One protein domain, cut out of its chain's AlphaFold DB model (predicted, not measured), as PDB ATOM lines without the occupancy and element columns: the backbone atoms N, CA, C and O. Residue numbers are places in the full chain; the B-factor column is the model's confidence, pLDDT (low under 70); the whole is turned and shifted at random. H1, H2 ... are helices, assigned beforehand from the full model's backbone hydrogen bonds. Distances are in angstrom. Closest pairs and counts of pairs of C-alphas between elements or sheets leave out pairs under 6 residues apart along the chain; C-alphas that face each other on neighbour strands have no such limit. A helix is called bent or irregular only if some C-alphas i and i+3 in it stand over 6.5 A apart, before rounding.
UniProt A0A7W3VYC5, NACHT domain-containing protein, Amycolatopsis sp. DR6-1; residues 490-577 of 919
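Overview. This is residues 490 to 577 of the 919 residues of the protein "NACHT domain-containing protein" of Amycolatopsis sp. DR6-1 (UniProt A0A7W3VYC5). This is a stack of helices in three levels: H1 and H2 run side by side in opposite ways at one end of the stack, H4 and the short H3 and H5 fill the level between, and the long H6 crosses the other end, packed on H4 and, with its residues 558 to 562, on H3. H1 packs on H4 and H2 on H5, and the link between H1 and H2 loops round residue 502. The printed part has 88 residues with six named helices, H1 to H6 in order along the chain, and no named strand; its class is all helix. It is compact, with a radius of gyration of the C-alphas of 12.1 A, and rounded, spanning 33 by 29 by 23 A.

Along the chain. Find C-alpha 490 at (-15.226, 21.520, -11.404); from there H1 runs over residues 490 to 497. Next come H2, residues 508 to 516, 11.9 A long, and H3, residues 521 to 525. H4, residues 529 to 538, measures 14.2 A. H5 is residues 546 to 550. Look for C-alpha 558 at (-23.372, 4.756, -13.902), where H6 begins; it runs 26.2 A to C-alpha 576 at (-37.438, 17.778, 3.943). H6 has a kink of 31 degrees near residue 570 and is only just irregular: C-alphas 567 and 570 are 6.7 A apart.

Arrangement. Start at H1, which touches H4 at a shallow tilt of 23 degrees, the same way; their closest C-alphas, of Leu 496 and Arg 536, are 5.9 A apart. H1 and H2 are close but not clearly touching, opposite ways at a shallow tilt of 5 degrees, with the closest C-alphas, of Ile 493 and Val 511, 6.2 A apart. H2 touches H5, closest at the C-alphas of Pro 509 and Gly 547, 5.3 A. H3 touches residues 558 to 562 of H6 alone, closest at the C-alphas of Pro 521 and Arg 558, 4.5 A. H4 touches H6 at a steep tilt of 52 degrees, the same way, closest at the C-alphas of Ala 538 and Tyr 569, 5.7 A. H1 and H6 are apart, as are H2 and H6. In H1, H2, H3 and H4 every O i to N i+4 pair is within hydrogen-bond range; in H6 13 of 15 are, and in H5 0 of 1, beside 2 of 2 O i to N i+3 pairs.

Size, cuts and confidence. The farthest C-alphas, of Arg 516 and Tyr 574, are 34.3 A apart. The printed part has no cut. The links H2 to H3 and H3 to H4 are tight, the other three short, and no link is long. Mean pLDDT of the printed part is 87.5; look for low confidence, under 70, at residue 502 and residues 576 to 577.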
ATOM      1  N   GLU A 490     -15.331  20.399 -12.346       90.19
ATOM      2  CA  GLU A 490     -15.226  21.520 -11.404       90.19
ATOM      3  C   GLU A 490     -16.564  22.259 -11.244       90.19
ATOM      4  O   GLU A 490     -16.952  22.528 -10.113       90.19
ATOM      5  N   ASP A 491     -17.348  22.449 -12.312       88.75
ATOM      6  CA  ASP A 491     -18.689  23.053 -12.219       88.75
ATOM      7  C   ASP A 491     -19.645  22.205 -11.364       88.75
ATOM      8  O   ASP A 491     -20.429  22.723 -10.560       88.75
ATOM      9  N   ALA A 492     -19.568  20.874 -11.496       90.12
ATOM     10  CA  ALA A 492     -20.315  19.957 -10.643       90.12
ATOM     11  C   ALA A 492     -19.876  20.073  -9.172       90.12
ATOM     12  O   ALA A 492     -20.727  20.126  -8.280       90.12
ATOM     13  N   ILE A 493     -18.567  20.136  -8.901       91.00
ATOM     14  CA  ILE A 493     -18.017  20.314  -7.546       91.00
ATOM     15  C   ILE A 493     -18.489  21.637  -6.939       91.00
ATOM     16  O   ILE A 493     -18.998  21.649  -5.812       91.00
ATOM     17  N   ASP A 494     -18.368  22.733  -7.680       88.81
ATOM     18  CA  ASP A 494     -18.754  24.065  -7.230       88.81
ATOM     19  C   ASP A 494     -20.243  24.103  -6.888       88.81
ATOM     20  O   ASP A 494     -20.632  24.545  -5.804       88.81
ATOM     21  N   PHE A 495     -21.096  23.522  -7.733       87.25
ATOM     22  CA  PHE A 495     -22.531  23.469  -7.466       87.25
ATOM     23  C   PHE A 495     -22.902  22.599  -6.250       87.25
ATOM     24  O   PHE A 495     -23.780  22.975  -5.461       87.25
ATOM     25  N   LEU A 496     -22.257  21.438  -6.075       88.81
ATOM     26  CA  LEU A 496     -22.490  20.554  -4.923       88.81
ATOM     27  C   LEU A 496     -22.042  21.208  -3.607       88.81
ATOM     28  O   LEU A 496     -22.684  21.022  -2.569       88.81
ATOM     29  N   THR A 497     -20.971  22.002  -3.649       87.06
ATOM     30  CA  THR A 497     -20.369  22.637  -2.467       87.06
ATOM     31  C   THR A 497     -20.880  24.055  -2.184       87.06
ATOM     32  O   THR A 497     -20.737  24.528  -1.058       87.06
ATOM     33  N   ALA A 498     -21.592  24.695  -3.119       82.38
ATOM     34  CA  ALA A 498     -22.054  26.089  -3.036       82.38
ATOM     35  C   ALA A 498     -22.845  26.472  -1.766       82.38
ATOM     36  O   ALA A 498     -22.945  27.652  -1.430       82.38
ATOM     37  N   ARG A 499     -23.462  25.507  -1.066       72.94
ATOM     38  CA  ARG A 499     -24.237  25.747   0.172       72.94
ATOM     39  C   ARG A 499     -23.616  25.146   1.432       72.94
ATOM     40  O   ARG A 499     -24.278  25.157   2.473       72.94
ATOM     41  N   GLN A 500     -22.396  24.620   1.353       77.56
ATOM     42  CA  GLN A 500     -21.699  24.121   2.532       77.56
ATOM     43  C   GLN A 500     -21.504  25.243   3.549       77.56
ATOM     44  O   GLN A 500     -21.169  26.380   3.208       77.56
ATOM     45  N   ARG A 501     -21.723  24.925   4.825       74.38
ATOM     46  CA  ARG A 501     -21.357  25.843   5.902       74.38
ATOM     47  C   ARG A 501     -19.837  25.907   5.998       74.38
ATOM     48  O   ARG A 501     -19.142  24.935   5.725       74.38
ATOM     49  N   PHE A 502     -19.318  27.051   6.429       69.75
ATOM     50  CA  PHE A 502     -17.887  27.205   6.668       69.75
ATOM     51  C   PHE A 502     -17.369  26.095   7.606       69.75
ATOM     52  O   PHE A 502     -17.873  25.953   8.721       69.75
ATOM     53  N   GLY A 503     -16.393  25.304   7.140       72.44
ATOM     54  CA  GLY A 503     -15.819  24.160   7.865       72.44
ATOM     55  C   GLY A 503     -16.545  22.815   7.687       72.44
ATOM     56  O   GLY A 503     -16.133  21.830   8.294       72.44
ATOM     57  N   GLU A 504     -17.610  22.745   6.884       80.94
ATOM     58  CA  GLU A 504     -18.312  21.497   6.559       80.94
ATOM     59  C   GLU A 504     -17.558  20.715   5.472       80.94
ATOM     60  O   GLU A 504     -17.330  21.228   4.387       80.94
ATOM     61  N   THR A 505     -17.200  19.459   5.748       86.25
ATOM     62  CA  THR A 505     -16.377  18.606   4.861       86.25
ATOM     63  C   THR A 505     -17.149  17.421   4.275       86.25
ATOM     64  O   THR A 505     -16.567  16.459   3.776       86.25
ATOM     65  N   ARG A 506     -18.489  17.449   4.341       88.75
ATOM     66  CA  ARG A 506     -19.340  16.305   3.961       88.75
ATOM     67  C   ARG A 506     -19.130  15.859   2.517       88.75
ATOM     68  O   ARG A 506     -19.098  14.662   2.267       88.75
ATOM     69  N   TRP A 507     -18.946  16.788   1.579       91.56
ATOM     70  CA  TRP A 507     -18.711  16.428   0.175       91.56
ATOM     71  C   TRP A 507     -17.244  16.115  -0.148       91.56
ATOM     72  O   TRP A 507     -16.965  15.676  -1.261       91.56
ATOM     73  N   ASP A 508     -16.302  16.267   0.788       91.75
ATOM     74  CA  ASP A 508     -14.870  16.032   0.544       91.75
ATOM     75  C   ASP A 508     -14.541  14.642  -0.025       91.75
ATOM     76  O   ASP A 508     -13.612  14.547  -0.834       91.75
ATOM     77  N   PRO A 509     -15.210  13.536   0.370       93.31
ATOM     78  CA  PRO A 509     -15.000  12.236  -0.268       93.31
ATOM     79  C   PRO A 509     -15.354  12.261  -1.760       93.31
ATOM     80  O   PRO A 509     -14.560  11.794  -2.576       93.31
ATOM     81  N   VAL A 510     -16.492  12.867  -2.112       93.31
ATOM     82  CA  VAL A 510     -16.976  13.003  -3.494       93.31
ATOM     83  C   VAL A 510     -16.050  13.915  -4.295       93.31
ATOM     84  O   VAL A 510     -15.582  13.517  -5.356       93.31
ATOM     85  N   VAL A 511     -15.688  15.086  -3.760       93.62
ATOM     86  CA  VAL A 511     -14.758  16.033  -4.408       93.62
ATOM     87  C   VAL A 511     -13.407  15.372  -4.689       93.62
ATOM     88  O   VAL A 511     -12.867  15.484  -5.791       93.62
ATOM     89  N   ARG A 512     -12.855  14.637  -3.713       93.50
ATOM     90  CA  ARG A 512     -11.590  13.907  -3.898       93.50
ATOM     91  C   ARG A 512     -11.704  12.823  -4.960       93.50
ATOM     92  O   ARG A 512     -10.748  12.646  -5.711       93.50
ATOM     93  N   GLN A 513     -12.816  12.092  -5.018       92.75
ATOM     94  CA  GLN A 513     -13.012  11.061  -6.033       92.75
ATOM     95  C   GLN A 513     -13.170  11.659  -7.429       92.75
ATOM     96  O   GLN A 513     -12.477  11.210  -8.335       92.75
ATOM     97  N   LEU A 514     -13.994  12.695  -7.586       93.50
ATOM     98  CA  LEU A 514     -14.206  13.381  -8.861       93.50
ATOM     99  C   LEU A 514     -12.890  13.913  -9.449       93.50
ATOM    100  O   LEU A 514     -12.591  13.655 -10.611       93.50
ATOM    101  N   ARG A 515     -12.043  14.548  -8.627       94.12
ATOM    102  CA  ARG A 515     -10.728  15.044  -9.072       94.12
ATOM    103  C   ARG A 515      -9.701  13.941  -9.341       94.12
ATOM    104  O   ARG A 515      -8.825  14.116 -10.180       94.12
ATOM    105  N   ARG A 516      -9.751  12.817  -8.613       93.94
ATOM    106  CA  ARG A 516      -8.791  11.705  -8.777       93.94
ATOM    107  C   ARG A 516      -9.161  10.749  -9.907       93.94
ATOM    108  O   ARG A 516      -8.270  10.151 -10.499       93.94
ATOM    109  N   GLN A 517     -10.454  10.546 -10.138       91.81
ATOM    110  CA  GLN A 517     -11.009   9.574 -11.077       91.81
ATOM    111  C   GLN A 517     -12.160  10.217 -11.875       91.81
ATOM    112  O   GLN A 517     -13.331   9.892 -11.638       91.81
ATOM    113  N   PRO A 518     -11.839  11.106 -12.835       87.06
ATOM    114  CA  PRO A 518     -12.834  11.810 -13.651       87.06
ATOM    115  C   PRO A 518     -13.645  10.879 -14.569       87.06
ATOM    116  O   PRO A 518     -14.716  11.247 -15.032       87.06
ATOM    117  N   GLU A 519     -13.182   9.643 -14.774       88.50
ATOM    118  CA  GLU A 519     -13.882   8.606 -15.546       88.50
ATOM    119  C   GLU A 519     -14.620   7.581 -14.668       88.50
ATOM    120  O   GLU A 519     -15.087   6.553 -15.153       88.50
ATOM    121  N   SER A 520     -14.713   7.816 -13.354       92.25
ATOM    122  CA  SER A 520     -15.459   6.920 -12.465       92.25
ATOM    123  C   SER A 520     -16.960   6.904 -12.806       92.25
ATOM    124  O   SER A 520     -17.481   7.906 -13.307       92.25
ATOM    125  N   PRO A 521     -17.701   5.824 -12.478       92.75
ATOM    126  CA  PRO A 521     -19.155   5.780 -12.659       92.75
ATOM    127  C   PRO A 521     -19.884   6.989 -12.057       92.75
ATOM    128  O   PRO A 521     -20.836   7.499 -12.646       92.75
ATOM    129  N   LEU A 522     -19.395   7.482 -10.912       93.81
ATOM    130  CA  LEU A 522     -19.901   8.675 -10.237       93.81
ATOM    131  C   LEU A 522     -19.673   9.944 -11.058       93.81
ATOM    132  O   LEU A 522     -20.608  10.716 -11.258       93.81
ATOM    133  N   ALA A 523     -18.453  10.145 -11.556       91.94
ATOM    134  CA  ALA A 523     -18.139  11.287 -12.403       91.94
ATOM    135  C   ALA A 523     -18.985  11.271 -13.683       91.94
ATOM    136  O   ALA A 523     -19.605  12.276 -14.010       91.94
ATOM    137  N   GLN A 524     -19.123  10.109 -14.330       91.56
ATOM    138  CA  GLN A 524     -19.963   9.935 -15.519       91.56
ATOM    139  C   GLN A 524     -21.452  10.209 -15.252       91.56
ATOM    140  O   GLN A 524     -22.119  10.817 -16.091       91.56
ATOM    141  N   ALA A 525     -21.981   9.790 -14.096       91.62
ATOM    142  CA  ALA A 525     -23.360  10.078 -13.702       91.62
ATOM    143  C   ALA A 525     -23.589  11.587 -13.499       91.62
ATOM    144  O   ALA A 525     -24.604  12.124 -13.941       91.62
ATOM    145  N   LEU A 526     -22.626  12.290 -12.896       93.25
ATOM    146  CA  LEU A 526     -22.701  13.724 -12.594       93.25
ATOM    147  C   LEU A 526     -22.385  14.645 -13.788       93.25
ATOM    148  O   LEU A 526     -22.400  15.860 -13.630       93.25
ATOM    149  N   ARG A 527     -22.203  14.111 -15.003       91.88
ATOM    150  CA  ARG A 527     -22.019  14.918 -16.228       91.88
ATOM    151  C   ARG A 527     -23.298  15.580 -16.752       91.88
ATOM    152  O   ARG A 527     -23.273  16.210 -17.804       91.88
ATOM    153  N   THR A 528     -24.433  15.429 -16.069       89.38
ATOM    154  CA  THR A 528     -25.686  16.099 -16.453       89.38
ATOM    155  C   THR A 528     -26.188  17.000 -15.326       89.38
ATOM    156  O   THR A 528     -26.171  16.577 -14.165       89.38
ATOM    157  N   PRO A 529     -26.725  18.198 -15.633       87.44
ATOM    158  CA  PRO A 529     -27.255  19.106 -14.615       87.44
ATOM    159  C   PRO A 529     -28.343  18.459 -13.754       87.44
ATOM    160  O   PRO A 529     -28.431  18.720 -12.556       87.44
ATOM    161  N   LEU A 530     -29.156  17.580 -14.356       86.06
ATOM    162  CA  LEU A 530     -30.161  16.800 -13.640       86.06
ATOM    163  C   LEU A 530     -29.543  15.967 -12.512       86.06
ATOM    164  O   LEU A 530     -30.008  16.050 -11.381       86.06
ATOM    165  N   MET A 531     -28.514  15.169 -12.801       90.44
ATOM    166  CA  MET A 531     -27.922  14.276 -11.800       90.44
ATOM    167  C   MET A 531     -27.173  15.043 -10.713       90.44
ATOM    168  O   MET A 531     -27.227  14.649  -9.551       90.44
ATOM    169  N   VAL A 532     -26.555  16.176 -11.056       90.06
ATOM    170  CA  VAL A 532     -25.938  17.079 -10.075       90.06
ATOM    171  C   VAL A 532     -26.993  17.661  -9.121       90.06
ATOM    172  O   VAL A 532     -26.807  17.644  -7.900       90.06
ATOM    173  N   ASP A 533     -28.140  18.116  -9.641       85.56
ATOM    174  CA  ASP A 533     -29.236  18.626  -8.805       85.56
ATOM    175  C   ASP A 533     -29.906  17.525  -7.968       85.56
ATOM    176  O   ASP A 533     -30.235  17.758  -6.799       85.56
ATOM    177  N   LEU A 534     -30.064  16.316  -8.521       87.56
ATOM    178  CA  LEU A 534     -30.591  15.154  -7.800       87.56
ATOM    179  C   LEU A 534     -29.656  14.721  -6.671       87.56
ATOM    180  O   LEU A 534     -30.132  14.555  -5.553       87.56
ATOM    181  N   ALA A 535     -28.348  14.615  -6.917       90.50
ATOM    182  CA  ALA A 535     -27.360  14.296  -5.886       90.50
ATOM    183  C   ALA A 535     -27.422  15.306  -4.741       90.50
ATOM    184  O   ALA A 535     -27.604  14.945  -3.580       90.50
ATOM    185  N   ARG A 536     -27.375  16.599  -5.055       87.44
ATOM    186  CA  ARG A 536     -27.490  17.633  -4.029       87.44
ATOM    187  C   ARG A 536     -28.818  17.564  -3.275       87.44
ATOM    188  O   ARG A 536     -28.847  17.805  -2.071       87.44
ATOM    189  N   THR A 537     -29.913  17.269  -3.974       84.19
ATOM    190  CA  THR A 537     -31.239  17.152  -3.361       84.19
ATOM    191  C   THR A 537     -31.307  15.944  -2.433       84.19
ATOM    192  O   THR A 537     -31.725  16.125  -1.295       84.19
ATOM    193  N   ALA A 538     -30.843  14.770  -2.863       87.06
ATOM    194  CA  ALA A 538     -30.820  13.540  -2.073       87.06
ATOM    195  C   ALA A 538     -29.981  13.693  -0.790       87.06
ATOM    196  O   ALA A 538     -30.407  13.308   0.299       87.06
ATOM    197  N   TYR A 539     -28.827  14.362  -0.880       87.31
ATOM    198  CA  TYR A 539     -27.923  14.572   0.258       87.31
ATOM    199  C   TYR A 539     -28.093  15.929   0.963       87.31
ATOM    200  O   TYR A 539     -27.230  16.359   1.737       87.31
ATOM    201  N   ALA A 540     -29.223  16.612   0.742       80.50
ATOM    202  CA  ALA A 540     -29.494  17.919   1.338       80.50
ATOM    203  C   ALA A 540     -29.622  17.870   2.871       80.50
ATOM    204  O   ALA A 540     -29.304  18.850   3.549       80.50
ATOM    205  N   HIS A 541     -30.094  16.750   3.431       80.38
ATOM    206  CA  HIS A 541     -30.283  16.603   4.873       80.38
ATOM    207  C   HIS A 541     -28.947  16.300   5.583       80.38
ATOM    208  O   HIS A 541     -28.218  15.425   5.130       80.38
ATOM    209  N   PRO A 542     -28.605  16.944   6.718       78.69
ATOM    210  CA  PRO A 542     -27.312  16.739   7.388       78.69
ATOM    211  C   PRO A 542     -27.024  15.309   7.866       78.69
ATOM    212  O   PRO A 542     -25.872  14.973   8.109       78.69
ATOM    213  N   SER A 543     -28.061  14.483   8.038       80.62
ATOM    214  CA  SER A 543     -27.922  13.094   8.500       80.62
ATOM    215  C   SER A 543     -27.541  12.101   7.402       80.62
ATOM    216  O   SER A 543     -27.300  10.943   7.721       80.62
ATOM    217  N   THR A 544     -27.556  12.505   6.132       87.19
ATOM    218  CA  THR A 544     -27.133  11.647   5.021       87.19
ATOM    219  C   THR A 544     -25.650  11.867   4.725       87.19
ATOM    220  O   THR A 544     -25.122  12.966   4.926       87.19
ATOM    221  N   ASP A 545     -24.960  10.831   4.255       89.62
ATOM    222  CA  ASP A 545     -23.534  10.896   3.926       89.62
ATOM    223  C   ASP A 545     -23.335  10.761   2.408       89.62
ATOM    224  O   ASP A 545     -23.499   9.662   1.882       89.62
ATOM    225  N   PRO A 546     -22.978  11.841   1.681       91.56
ATOM    226  CA  PRO A 546     -22.737  11.759   0.240       91.56
ATOM    227  C   PRO A 546     -21.518  10.891  -0.107       91.56
ATOM    228  O   PRO A 546     -21.377  10.487  -1.261       91.56
ATOM    229  N   GLY A 547     -20.656  10.563   0.867       90.81
ATOM    230  CA  GLY A 547     -19.553   9.626   0.686       90.81
ATOM    231  C   GLY A 547     -19.993   8.219   0.272       90.81
ATOM    232  O   GLY A 547     -19.190   7.500  -0.313       90.81
ATOM    233  N   GLU A 548     -21.255   7.827   0.485       92.75
ATOM    234  CA  GLU A 548     -21.751   6.521   0.031       92.75
ATOM    235  C   GLU A 548     -21.749   6.372  -1.497       92.75
ATOM    236  O   GLU A 548     -21.582   5.265  -2.000       92.75
ATOM    237  N   LEU A 549     -21.866   7.480  -2.245       92.50
ATOM    238  CA  LEU A 549     -21.784   7.484  -3.712       92.50
ATOM    239  C   LEU A 549     -20.415   7.017  -4.229       92.50
ATOM    240  O   LEU A 549     -20.282   6.643  -5.394       92.50
ATOM    241  N   CYS A 550     -19.402   7.058  -3.365       92.00
ATOM    242  CA  CYS A 550     -18.045   6.629  -3.657       92.00
ATOM    243  C   CYS A 550     -17.849   5.108  -3.511       92.00
ATOM    244  O   CYS A 550     -16.767   4.620  -3.830       92.00
ATOM    245  N   ASP A 551     -18.844   4.361  -3.014       92.19
ATOM    246  CA  ASP A 551     -18.743   2.917  -2.772       92.19
ATOM    247  C   ASP A 551     -18.936   2.100  -4.071       92.19
ATOM    248  O   ASP A 551     -20.065   1.963  -4.557       92.19
ATOM    249  N   PRO A 552     -17.868   1.490  -4.623       87.25
ATOM    250  CA  PRO A 552     -17.948   0.738  -5.873       87.25
ATOM    251  C   PRO A 552     -18.683  -0.603  -5.729       87.25
ATOM    252  O   PRO A 552     -19.067  -1.197  -6.732       87.25
ATOM    253  N   THR A 553     -18.868  -1.110  -4.502       90.19
ATOM    254  CA  THR A 553     -19.599  -2.365  -4.262       90.19
ATOM    255  C   THR A 553     -21.105  -2.151  -4.302       90.19
ATOM    256  O   THR A 553     -21.842  -3.005  -4.793       90.19
ATOM    257  N   ARG A 554     -21.554  -0.986  -3.828       90.69
ATOM    258  CA  ARG A 554     -22.955  -0.570  -3.861       90.69
ATOM    259  C   ARG A 554     -23.343   0.003  -5.223       90.69
ATOM    260  O   ARG A 554     -24.464  -0.218  -5.673       90.69
ATOM    261  N   PHE A 555     -22.413   0.692  -5.883       94.25
ATOM    262  CA  PHE A 555     -22.640   1.367  -7.155       94.25
ATOM    263  C   PHE A 555     -21.591   0.962  -8.206       94.25
ATOM    264  O   PHE A 555     -20.620   1.687  -8.431       94.25
ATOM    265  N   PRO A 556     -21.767  -0.203  -8.860       90.88
ATOM    266  CA  PRO A 556     -20.775  -0.741  -9.793       90.88
ATOM    267  C   PRO A 556     -20.710   0.016 -11.127       90.88
ATOM    268  O   PRO A 556     -19.683  -0.021 -11.804       90.88
ATOM    269  N   ASP A 557     -21.791   0.691 -11.522       93.31
ATOM    270  CA  ASP A 557     -21.897   1.388 -12.799       93.31
ATOM    271  C   ASP A 557     -22.689   2.702 -12.691       93.31
ATOM    272  O   ASP A 557     -23.276   3.043 -11.659       93.31
ATOM    273  N   ARG A 558     -22.675   3.470 -13.787       92.50
ATOM    274  CA  ARG A 558     -23.372   4.756 -13.902       92.50
ATOM    275  C   ARG A 558     -24.876   4.608 -13.656       92.50
ATOM    276  O   ARG A 558     -25.471   5.465 -13.009       92.50
ATOM    277  N   ALA A 559     -25.494   3.546 -14.172       89.62
ATOM    278  CA  ALA A 559     -26.936   3.341 -14.088       89.62
ATOM    279  C   ALA A 559     -27.389   3.064 -12.645       89.62
ATOM    280  O   ALA A 559     -28.456   3.529 -12.247       89.62
ATOM    281  N   ALA A 560     -26.569   2.377 -11.846       91.69
ATOM    282  CA  ALA A 560     -26.813   2.144 -10.426       91.69
ATOM    283  C   ALA A 560     -26.840   3.459  -9.629       91.69
ATOM    284  O   ALA A 560     -27.724   3.652  -8.794       91.69
ATOM    285  N   ILE A 561     -25.924   4.388  -9.927       92.75
ATOM    286  CA  ILE A 561     -25.892   5.718  -9.298       92.75
ATOM    287  C   ILE A 561     -27.098   6.547  -9.733       92.75
ATOM    288  O   ILE A 561     -27.806   7.090  -8.889       92.75
ATOM    289  N   GLU A 562     -27.363   6.631 -11.041       90.81
ATOM    290  CA  GLU A 562     -28.515   7.373 -11.567       90.81
ATOM    291  C   GLU A 562     -29.842   6.838 -11.000       90.81
ATOM    292  O   GLU A 562     -30.710   7.623 -10.617       90.81
ATOM    293  N   GLY A 563     -29.986   5.512 -10.898       89.06
ATOM    294  CA  GLY A 563     -31.140   4.852 -10.292       89.06
ATOM    295  C   GLY A 563     -31.308   5.210  -8.817       89.06
ATOM    296  O   GLY A 563     -32.385   5.647  -8.427       89.06
ATOM    297  N   HIS A 564     -30.235   5.120  -8.023       92.00
ATOM    298  CA  HIS A 564     -30.245   5.501  -6.604       92.00
ATOM    299  C   HIS A 564     -30.659   6.958  -6.394       92.00
ATOM    300  O   HIS A 564     -31.533   7.251  -5.583       92.00
ATOM    301  N   LEU A 565     -30.087   7.880  -7.172       91.19
ATOM    302  CA  LEU A 565     -30.415   9.304  -7.075       91.19
ATOM    303  C   LEU A 565     -31.877   9.604  -7.445       91.19
ATOM    304  O   LEU A 565     -32.487  10.498  -6.856       91.19
ATOM    305  N   LEU A 566     -32.444   8.875  -8.410       88.25
ATOM    306  CA  LEU A 566     -33.860   8.985  -8.772       88.25
ATOM    307  C   LEU A 566     -34.780   8.381  -7.703       88.25
ATOM    308  O   LEU A 566     -35.834   8.957  -7.425       88.25
ATOM    309  N   ASP A 567     -34.384   7.265  -7.090       88.00
ATOM    310  CA  ASP A 567     -35.159   6.577  -6.055       88.00
ATOM    311  C   ASP A 567     -35.191   7.393  -4.743       88.00
ATOM    312  O   ASP A 567     -36.248   7.531  -4.124       88.00
ATOM    313  N   GLU A 568     -34.077   8.036  -4.369       87.62
ATOM    314  CA  GLU A 568     -33.973   8.917  -3.189       87.62
ATOM    315  C   GLU A 568     -34.637  10.294  -3.380       87.62
ATOM    316  O   GLU A 568     -34.943  11.001  -2.412       87.62
ATOM    317  N   TYR A 569     -34.926  10.693  -4.622       85.94
ATOM    318  CA  TYR A 569     -35.489  12.010  -4.917       85.94
ATOM    319  C   TYR A 569     -36.856  12.245  -4.255       85.94
ATOM    320  O   TYR A 569     -37.061  13.256  -3.575       85.94
ATOM    321  N   LEU A 570     -37.812  11.326  -4.447       86.19
ATOM    322  CA  LEU A 570     -39.171  11.494  -3.920       86.19
ATOM    323  C   LEU A 570     -39.217  11.483  -2.384       86.19
ATOM    324  O   LEU A 570     -39.835  12.398  -1.824       86.19
ATOM    325  N   PRO A 571     -38.578  10.525  -1.679       86.06
ATOM    326  CA  PRO A 571     -38.516  10.542  -0.223       86.06
ATOM    327  C   PRO A 571     -38.003  11.860   0.342       86.06
ATOM    328  O   PRO A 571     -38.647  12.440   1.221       86.06
ATOM    329  N   VAL A 572     -36.896  12.383  -0.186       83.69
ATOM    330  CA  VAL A 572     -36.281  13.608   0.337       83.69
ATOM    331  C   VAL A 572     -37.149  14.842   0.086       83.69
ATOM    332  O   VAL A 572     -37.349  15.666   0.984       83.69
ATOM    333  N   VAL A 573     -37.750  14.956  -1.098       82.06
ATOM    334  CA  VAL A 573     -38.620  16.087  -1.449       82.06
ATOM    335  C   VAL A 573     -39.906  16.127  -0.606       82.06
ATOM    336  O   VAL A 573     -40.393  17.217  -0.283       82.06
ATOM    337  N   TYR A 574     -40.449  14.972  -0.208       81.62
ATOM    338  CA  TYR A 574     -41.648  14.892   0.637       81.62
ATOM    339  C   TYR A 574     -41.360  14.971   2.145       81.62
ATOM    340  O   TYR A 574     -42.247  15.365   2.899       81.62
ATOM    341  N   THR A 575     -40.137  14.669   2.595       76.62
ATOM    342  CA  THR A 575     -39.744  14.727   4.022       76.62
ATOM    343  C   THR A 575     -39.122  16.056   4.445       76.62
ATOM    344  O   THR A 575     -39.310  16.482   5.581       76.62
ATOM    345  N   SER A 576     -38.388  16.723   3.550       62.22
ATOM    346  CA  SER A 576     -37.438  17.778   3.943       62.22
ATOM    347  C   SER A 576     -37.850  19.206   3.562       62.22
ATOM    348  O   SER A 576     -37.210  20.160   4.004       62.22
ATOM    349  N   ARG A 577     -38.898  19.402   2.743       60.94
ATOM    350  CA  ARG A 577     -39.323  20.737   2.274       60.94
ATOM    351  C   ARG A 577     -40.771  21.048   2.677       60.94
ATOM    352  O   ARG A 577     -41.673  20.358   2.197       60.94
TER     353      ARG A 577